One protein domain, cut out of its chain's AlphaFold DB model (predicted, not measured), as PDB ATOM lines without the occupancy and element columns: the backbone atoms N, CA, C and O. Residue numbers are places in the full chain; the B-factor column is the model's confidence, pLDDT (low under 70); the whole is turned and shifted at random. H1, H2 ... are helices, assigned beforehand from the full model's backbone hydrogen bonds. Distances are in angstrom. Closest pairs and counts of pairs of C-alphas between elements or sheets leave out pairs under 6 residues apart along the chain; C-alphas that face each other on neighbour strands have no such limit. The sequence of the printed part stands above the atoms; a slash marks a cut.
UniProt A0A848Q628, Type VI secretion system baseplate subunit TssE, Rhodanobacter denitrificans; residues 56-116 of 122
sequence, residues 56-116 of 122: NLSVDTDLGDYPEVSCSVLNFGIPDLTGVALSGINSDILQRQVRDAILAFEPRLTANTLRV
ATOM      1  N   ASN A  56      25.028 -15.902-132.243       91.19
ATOM      2  CA  ASN A  56      25.911 -14.950-131.575       91.19
ATOM      3  C   ASN A  56      26.921 -14.304-132.544       91.19
ATOM      4  O   ASN A  56      27.292 -14.872-133.571       91.19
ATOM      5  N   LEU A  57      27.389 -13.103-132.198       90.38
ATOM      6  CA  LEU A  57      28.305 -12.307-133.022       90.38
ATOM      7  C   LEU A  57      29.665 -12.988-133.237       90.38
ATOM      8  O   LEU A  57      30.301 -12.790-134.272       90.38
ATOM      9  N   SER A  58      30.100 -13.810-132.278       86.25
ATOM     10  CA  SER A  58      31.381 -14.522-132.341       86.25
ATOM     11  C   SER A  58      31.505 -15.527-133.494       86.25
ATOM     12  O   SER A  58      32.597 -16.031-133.735       86.25
ATOM     13  N   VAL A  59      30.410 -15.820-134.209       83.88
ATOM     14  CA  VAL A  59      30.447 -16.626-135.442       83.88
ATOM     15  C   VAL A  59      31.178 -15.892-136.567       83.88
ATOM     16  O   VAL A  59      32.007 -16.495-137.245       83.88
ATOM     17  N   ASP A  60      30.901 -14.600-136.743       84.44
ATOM     18  CA  ASP A  60      31.422 -13.810-137.866       84.44
ATOM     19  C   ASP A  60      32.582 -12.890-137.466       84.44
ATOM     20  O   ASP A  60      33.334 -12.422-138.321       84.44
ATOM     21  N   THR A  61      32.725 -12.591-136.170       85.56
ATOM     22  CA  THR A  61      33.691 -11.608-135.659       85.56
ATOM     23  C   THR A  61      34.562 -12.205-134.561       85.56
ATOM     24  O   THR A  61      34.052 -12.708-133.561       85.56
ATOM     25  N   ASP A  62      35.884 -12.081-134.704       87.00
ATOM     26  CA  ASP A  62      36.811 -12.398-133.618       87.00
ATOM     27  C   ASP A  62      36.692 -11.348-132.501       87.00
ATOM     28  O   ASP A  62      36.912 -10.154-132.712       87.00
ATOM     29  N   LEU A  63      36.315 -11.803-131.305       86.81
ATOM     30  CA  LEU A  63      36.133 -10.968-130.116       86.81
ATOM     31  C   LEU A  63      37.372 -10.956-129.207       86.81
ATOM     32  O   LEU A  63      37.276 -10.474-128.079       86.81
ATOM     33  N   GLY A  64      38.525 -11.468-129.655       86.94
ATOM     34  CA  GLY A  64      39.751 -11.552-128.851       86.94
ATOM     35  C   GLY A  64      40.194 -10.219-128.234       86.94
ATOM     36  O   GLY A  64      40.538 -10.173-127.053       86.94
ATOM     37  N   ASP A  65      40.095  -9.127-128.993       90.62
ATOM     38  CA  ASP A  65      40.414  -7.771-128.518       90.62
ATOM     39  C   ASP A  65      39.290  -7.141-127.667       90.62
ATOM     40  O   ASP A  65      39.474  -6.085-127.057       90.62
ATOM     41  N   TYR A  66      38.118  -7.785-127.600       90.19
ATOM     42  CA  TYR A  66      36.894  -7.262-126.988       90.19
ATOM     43  C   TYR A  66      36.252  -8.265-126.009       90.19
ATOM     44  O   TYR A  66      35.106  -8.683-126.206       90.19
ATOM     45  N   PRO A  67      36.933  -8.631-124.907       86.62
ATOM     46  CA  PRO A  67      36.440  -9.649-123.975       86.62
ATOM     47  C   PRO A  67      35.082  -9.284-123.355       86.62
ATOM     48  O   PRO A  67      34.223 -10.149-123.204       86.62
ATOM     49  N   GLU A  68      34.832  -8.002-123.080       89.44
ATOM     50  CA  GLU A  68      33.553  -7.520-122.533       89.44
ATOM     51  C   GLU A  68      32.378  -7.686-123.514       89.44
ATOM     52  O   GLU A  68      31.226  -7.816-123.098       89.44
ATOM     53  N   VAL A  69      32.646  -7.722-124.827       90.31
ATOM     54  CA  VAL A  69      31.605  -7.916-125.849       90.31
ATOM     55  C   VAL A  69      31.069  -9.344-125.804       90.31
ATOM     56  O   VAL A  69      29.870  -9.536-126.011       90.31
ATOM     57  N   SER A  70      31.911 -10.322-125.456       85.88
ATOM     58  CA  SER A  70      31.542 -11.744-125.422       85.88
ATOM     59  C   SER A  70      30.374 -12.060-124.477       85.88
ATOM     60  O   SER A  70      29.544 -12.904-124.808       85.88
ATOM     61  N   CYS A  71      30.265 -11.339-123.355       85.62
ATOM     62  CA  CYS A  71      29.187 -11.470-122.366       85.62
ATOM     63  C   CYS A  71      28.120 -10.367-122.482       85.62
ATOM     64  O   CYS A  71      27.224 -10.273-121.643       85.62
ATOM     65  N   SER A  72      28.225  -9.499-123.488       91.38
ATOM     66  CA  SER A  72      27.285  -8.400-123.695       91.38
ATOM     67  C   SER A  72      26.093  -8.827-124.549       91.38
ATOM     68  O   SER A  72      26.137  -9.822-125.272       91.38
ATOM     69  N   VAL A  73      25.047  -7.999-124.553       90.38
ATOM     70  CA  VAL A  73      23.889  -8.160-125.448       90.38
ATOM     71  C   VAL A  73      24.259  -8.181-126.936       90.38
ATOM     72  O   VAL A  73      23.489  -8.704-127.734       90.38
ATOM     73  N   LEU A  74      25.426  -7.650-127.323       91.06
ATOM     74  CA  LEU A  74      25.904  -7.697-128.710       91.06
ATOM     75  C   LEU A  74      26.253  -9.119-129.154       91.06
ATOM     76  O   LEU A  74      26.149  -9.426-130.334       91.06
ATOM     77  N   ASN A  75      26.648  -9.982-128.217       93.00
ATOM     78  CA  ASN A  75      26.962 -11.383-128.475       93.00
ATOM     79  C   ASN A  75      25.838 -12.322-127.994       93.00
ATOM     80  O   ASN A  75      26.088 -13.480-127.664       93.00
ATOM     81  N   PHE A  76      24.599 -11.824-127.919       93.44
ATOM     82  CA  PHE A  76      23.447 -12.626-127.521       93.44
ATOM     83  C   PHE A  76      23.146 -13.713-128.556       93.44
ATOM     84  O   PHE A  76      22.964 -13.427-129.738       93.44
ATOM     85  N   GLY A  77      23.059 -14.959-128.096       92.25
ATOM     86  CA  GLY A  77      22.729 -16.109-128.929       92.25
ATOM     87  C   GLY A  77      23.626 -17.310-128.661       92.25
ATOM     88  O   GLY A  77      24.467 -17.310-127.757       92.25
ATOM     89  N   ILE A  78      23.465 -18.331-129.489       91.12
ATOM     90  CA  ILE A  78      24.329 -19.508-129.536       91.12
ATOM     91  C   ILE A  78      25.139 -19.525-130.844       91.12
ATOM     92  O   ILE A  78      24.807 -18.800-131.781       91.12
ATOM     93  N   PRO A  79      26.219 -20.320-130.931       85.38
ATOM     94  CA  PRO A  79      26.929 -20.522-132.191       85.38
ATOM     95  C   PRO A  79      25.999 -21.066-133.284       85.38
ATOM     96  O   PRO A  79      25.047 -21.787-132.978       85.38
ATOM     97  N   ASP A  80      26.289 -20.761-134.553       82.94
ATOM     98  CA  ASP A  80      25.486 -21.256-135.675       82.94
ATOM     99  C   ASP A  80      25.514 -22.793-135.757       82.94
ATOM    100  O   ASP A  80      26.571 -23.427-135.809       82.94
ATOM    101  N   LEU A  81      24.319 -23.387-135.774       73.44
ATOM    102  CA  LEU A  81      24.093 -24.833-135.860       73.44
ATOM    103  C   LEU A  81      23.605 -25.278-137.244       73.44
ATOM    104  O   LEU A  81      23.457 -26.477-137.476       73.44
ATOM    105  N   THR A  82      23.304 -24.341-138.146       66.62
ATOM    106  CA  THR A  82      22.622 -24.611-139.422       66.62
ATOM    107  C   THR A  82      23.581 -24.970-140.557       66.62
ATOM    108  O   THR A  82      23.227 -25.785-141.410       66.62
ATOM    109  N   GLY A  83      24.804 -24.428-140.555       55.09
ATOM    110  CA  GLY A  83      25.822 -24.690-141.582       55.09
ATOM    111  C   GLY A  83      26.875 -25.740-141.214       55.09
ATOM    112  O   GLY A  83      27.601 -26.225-142.085       55.09
ATOM    113  N   VAL A  84      26.979 -26.113-139.938       55.72
ATOM    114  CA  VAL A  84      28.038 -27.009-139.477       55.72
ATOM    115  C   VAL A  84      27.532 -28.445-139.519       55.72
ATOM    116  O   VAL A  84      26.613 -28.821-138.794       55.72
ATOM    117  N   ALA A  85      28.126 -29.269-140.382       51.00
ATOM    118  CA  ALA A  85      27.808 -30.687-140.423       51.00
ATOM    119  C   ALA A  85      27.996 -31.286-139.018       51.00
ATOM    120  O   ALA A  85      29.114 -31.352-138.501       51.00
ATOM    121  N   LEU A  86      26.900 -31.752-138.409       54.72
ATOM    122  CA  LEU A  86      26.877 -32.429-137.102       54.72
ATOM    123  C   LEU A  86      27.842 -33.632-137.028       54.72
ATOM    124  O   LEU A  86      28.114 -34.133-135.943       54.72
ATOM    125  N   SER A  87      28.367 -34.088-138.170       54.31
ATOM    126  CA  SER A  87      29.387 -35.129-138.290       54.31
ATOM    127  C   SER A  87      30.805 -34.687-137.902       54.31
ATOM    128  O   SER A  87      31.627 -35.548-137.604       54.31
ATOM    129  N   GLY A  88      31.109 -33.383-137.913       56.22
ATOM    130  CA  GLY A  88      32.436 -32.837-137.589       56.22
ATOM    131  C   GLY A  88      32.500 -32.035-136.287       56.22
ATOM    132  O   GLY A  88      33.593 -31.716-135.819       56.22
ATOM    133  N   ILE A  89      31.350 -31.706-135.690       62.62
ATOM    134  CA  ILE A  89      31.302 -30.968-134.425       62.62
ATOM    135  C   ILE A  89      31.653 -31.909-133.286       62.62
ATOM    136  O   ILE A  89      30.985 -32.916-133.050       62.62
ATOM    137  N   ASN A  90      32.667 -31.522-132.519       73.31
ATOM    138  CA  ASN A  90      32.862 -32.083-131.199       73.31
ATOM    139  C   ASN A  90      31.659 -31.675-130.334       73.31
ATOM    140  O   ASN A  90      31.535 -30.515-129.930       73.31
ATOM    141  N   SER A  91      30.746 -32.615-130.097       79.44
ATOM    142  CA  SER A  91      29.517 -32.391-129.333       79.44
ATOM    143  C   SER A  91      29.796 -31.830-127.937       79.44
ATOM    144  O   SER A  91      28.974 -31.072-127.422       79.44
ATOM    145  N   ASP A  92      30.972 -32.104-127.362       84.44
ATOM    146  CA  ASP A  92      31.419 -31.515-126.100       84.44
ATOM    147  C   ASP A  92      31.660 -30.003-126.209       84.44
ATOM    148  O   ASP A  92      31.348 -29.260-125.277       84.44
ATOM    149  N   ILE A  93      32.202 -29.524-127.336       84.94
ATOM    150  CA  ILE A  93      32.435 -28.088-127.569       84.94
ATOM    151  C   ILE A  93      31.093 -27.369-127.680       84.94
ATOM    152  O   ILE A  93      30.883 -26.369-126.996       84.94
ATOM    153  N   LEU A  94      30.163 -27.922-128.460       85.62
ATOM    154  CA  LEU A  94      28.828 -27.352-128.613       85.62
ATOM    155  C   LEU A  94      28.078 -27.290-127.275       85.62
ATOM    156  O   LEU A  94      27.514 -26.255-126.921       85.62
ATOM    157  N   GLN A  95      28.094 -28.378-126.499       89.81
ATOM    158  CA  GLN A  95      27.460 -28.414-125.179       89.81
ATOM    159  C   GLN A  95      28.030 -27.348-124.241       89.81
ATOM    160  O   GLN A  95      27.265 -26.709-123.516       89.81
ATOM    161  N   ARG A  96      29.354 -27.139-124.257       90.44
ATOM    162  CA  ARG A  96      30.012 -26.090-123.466       90.44
ATOM    163  C   ARG A  96      29.596 -24.701-123.924       90.44
ATOM    164  O   ARG A  96      29.139 -23.932-123.093       90.44
ATOM    165  N   GLN A  97      29.652 -24.411-125.221       89.00
ATOM    166  CA  GLN A  97      29.285 -23.095-125.752       89.00
ATOM    167  C   GLN A  97      27.826 -22.730-125.452       89.00
ATOM    168  O   GLN A  97      27.547 -21.620-125.006       89.00
ATOM    169  N   VAL A  98      26.893 -23.672-125.627       90.75
ATOM    170  CA  VAL A  98      25.479 -23.455-125.283       90.75
ATOM    171  C   VAL A  98      25.307 -23.270-123.775       90.75
ATOM    172  O   VAL A  98      24.560 -22.395-123.344       90.75
ATOM    173  N   ARG A  99      26.006 -24.064-122.952       93.44
ATOM    174  CA  ARG A  99      25.981 -23.907-121.493       93.44
ATOM    175  C   ARG A  99      26.484 -22.527-121.077       93.44
ATOM    176  O   ARG A  99      25.832 -21.888-120.259       93.44
ATOM    177  N   ASP A 100      27.601 -22.075-121.631       91.81
ATOM    178  CA  ASP A 100      28.216 -20.795-121.285       91.81
ATOM    179  C   ASP A 100      27.325 -19.621-121.714       91.81
ATOM    180  O   ASP A 100      27.116 -18.702-120.925       91.81
ATOM    181  N   ALA A 101      26.694 -19.700-122.893       92.44
ATOM    182  CA  ALA A 101      25.694 -18.725-123.328       92.44
ATOM    183  C   ALA A 101      24.496 -18.662-122.364       92.44
ATOM    184  O   ALA A 101      24.103 -17.582-121.926       92.44
ATOM    185  N   ILE A 102      23.943 -19.814-121.961       93.38
ATOM    186  CA  ILE A 102      22.842 -19.857-120.987       93.38
ATOM    187  C   ILE A 102      23.280 -19.246-119.648       93.38
ATOM    188  O   ILE A 102      22.527 -18.483-119.052       93.38
ATOM    189  N   LEU A 103      24.489 -19.533-119.164       92.81
ATOM    190  CA  LEU A 103      24.983 -18.963-117.904       92.81
ATOM    191  C   LEU A 103      25.219 -17.451-117.980       92.81
ATOM    192  O   LEU A 103      25.033 -16.767-116.974       92.81
ATOM    193  N   ALA A 104      25.616 -16.936-119.144       90.94
ATOM    194  CA  ALA A 104      25.832 -15.510-119.358       90.94
ATOM    195  C   ALA A 104      24.513 -14.722-119.401       90.94
ATOM    196  O   ALA A 104      24.429 -13.639-118.824       90.94
ATOM    197  N   PHE A 105      23.482 -15.268-120.056       91.44
ATOM    198  CA  PHE A 105      22.239 -14.539-120.333       91.44
ATOM    199  C   PHE A 105      21.053 -14.926-119.432       91.44
ATOM    200  O   PHE A 105      20.101 -14.158-119.337       91.44
ATOM    201  N   GLU A 106      21.117 -16.051-118.705       91.12
ATOM    202  CA  GLU A 106      20.066 -16.515-117.784       91.12
ATOM    203  C   GLU A 106      20.557 -16.721-116.335       91.12
ATOM    204  O   GLU A 106      20.625 -17.851-115.835       91.12
ATOM    205  N   PRO A 107      20.820 -15.633-115.577       87.50
ATOM    206  CA  PRO A 107      21.316 -15.710-114.196       87.50
ATOM    207  C   PRO A 107      20.294 -16.283-113.200       87.50
ATOM    208  O   PRO A 107      20.629 -16.572-112.052       87.50
ATOM    209  N   ARG A 108      19.029 -16.437-113.616       88.06
ATOM    210  CA  ARG A 108      17.957 -17.052-112.816       88.06
ATOM    211  C   ARG A 108      18.152 -18.562-112.648       88.06
ATOM    212  O   ARG A 108      17.585 -19.149-111.726       88.06
ATOM    213  N   LEU A 109      18.926 -19.199-113.526       89.38
ATOM    214  CA  LEU A 109      19.250 -20.620-113.438       89.38
ATOM    215  C   LEU A 109      20.410 -20.850-112.469       89.38
ATOM    216  O   LEU A 109      21.380 -20.100-112.425       89.38
ATOM    217  N   THR A 110      20.347 -21.940-111.703       90.62
ATOM    218  CA  THR A 110      21.459 -22.294-110.813       90.62
ATOM    219  C   THR A 110      22.566 -22.968-111.624       90.62
ATOM    220  O   THR A 110      22.377 -24.048-112.187       90.62
ATOM    221  N   ALA A 111      23.742 -22.341-111.686       89.50
ATOM    222  CA  ALA A 111      24.820 -22.758-112.585       89.50
ATOM    223  C   ALA A 111      25.303 -24.208-112.380       89.50
ATOM    224  O   ALA A 111      25.705 -24.881-113.332       89.50
ATOM    225  N   ASN A 112      25.246 -24.706-111.141       91.31
ATOM    226  CA  ASN A 112      25.655 -26.067-110.788       91.31
ATOM    227  C   ASN A 112      24.617 -27.144-111.167       91.31
ATOM    228  O   ASN A 112      24.965 -28.322-111.208       91.31
ATOM    229  N   THR A 113      23.372 -26.762-111.468       92.69
ATOM    230  CA  THR A 113      22.315 -27.693-111.891       92.69
ATOM    231  C   THR A 113      22.138 -27.748-113.406       92.69
ATOM    232  O   THR A 113      21.448 -28.634-113.906       92.69
ATOM    233  N   LEU A 114      22.734 -26.811-114.150       93.62
ATOM    234  CA  LEU A 114      22.581 -26.730-115.599       93.62
ATOM    235  C   LEU A 114      23.345 -27.862-116.301       93.62
ATOM    236  O   LEU A 114      24.567 -27.973-116.187       93.62
ATOM    237  N   ARG A 115      22.615 -28.670-117.076       92.81
ATOM    238  CA  ARG A 115      23.156 -29.745-117.911       92.81
ATOM    239  C   ARG A 115      22.680 -29.563-119.346       92.81
ATOM    240  O   ARG A 115      21.479 -29.477-119.583       92.81
ATOM    241  N   VAL A 116      23.622 -29.551-120.282       91.12
ATOM    242  CA  VAL A 116      23.360 -29.506-121.723       91.12
ATOM    243  C   VAL A 116      23.886 -30.804-122.321       91.12
ATOM    244  O   VAL A 116      25.037 -31.160-122.086       91.12
TER     245      VAL A 116
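This is residues 56 to 116 of the 122 residues of the protein "Type VI secretion system baseplate subunit TssE" of Rhodanobacter denitrificans (UniProt A0A848Q628). With little regular structure, this is one longer helix, H2, between two stretches of loop: residues 76 to 80 run past one side of it, and residues 109 to 116 fold back beside another, with the rest of H2 left bare. Short H1 and residues 56 to 66 form a looped part away from H2, and residues 82 to 88 stick out. The printed part has 61 residues with two named helices, H1 then H2, and no named strand; the class is all helix, with 19 residues in named elements. It is only just compact, close to loose, with a radius of gyration of the C-alphas of 12.4 A, and only just flat, spanning 33 by 30 by 16 A.

H2, residues 91 to 105, runs 21.3 A from C-alpha 91 at (29.517, -32.391, -129.333) to C-alpha 105 at (22.239, -14.539, -120.333). H1, residues 67 to 70, begins at C-alpha 67 at (36.440, -9.649, -123.975) and measures 5.5 A.

H1 and H2 are apart, joined by a long link of 20 residues. Every O i to N i+4 pair in H2 is within hydrogen-bond range; H1 is too short for one.

The C-alphas farthest apart, of Ser 87 and Arg 108, are 33.3 A apart. The printed part has no cut. Residues 82 to 89 have pLDDT under 70.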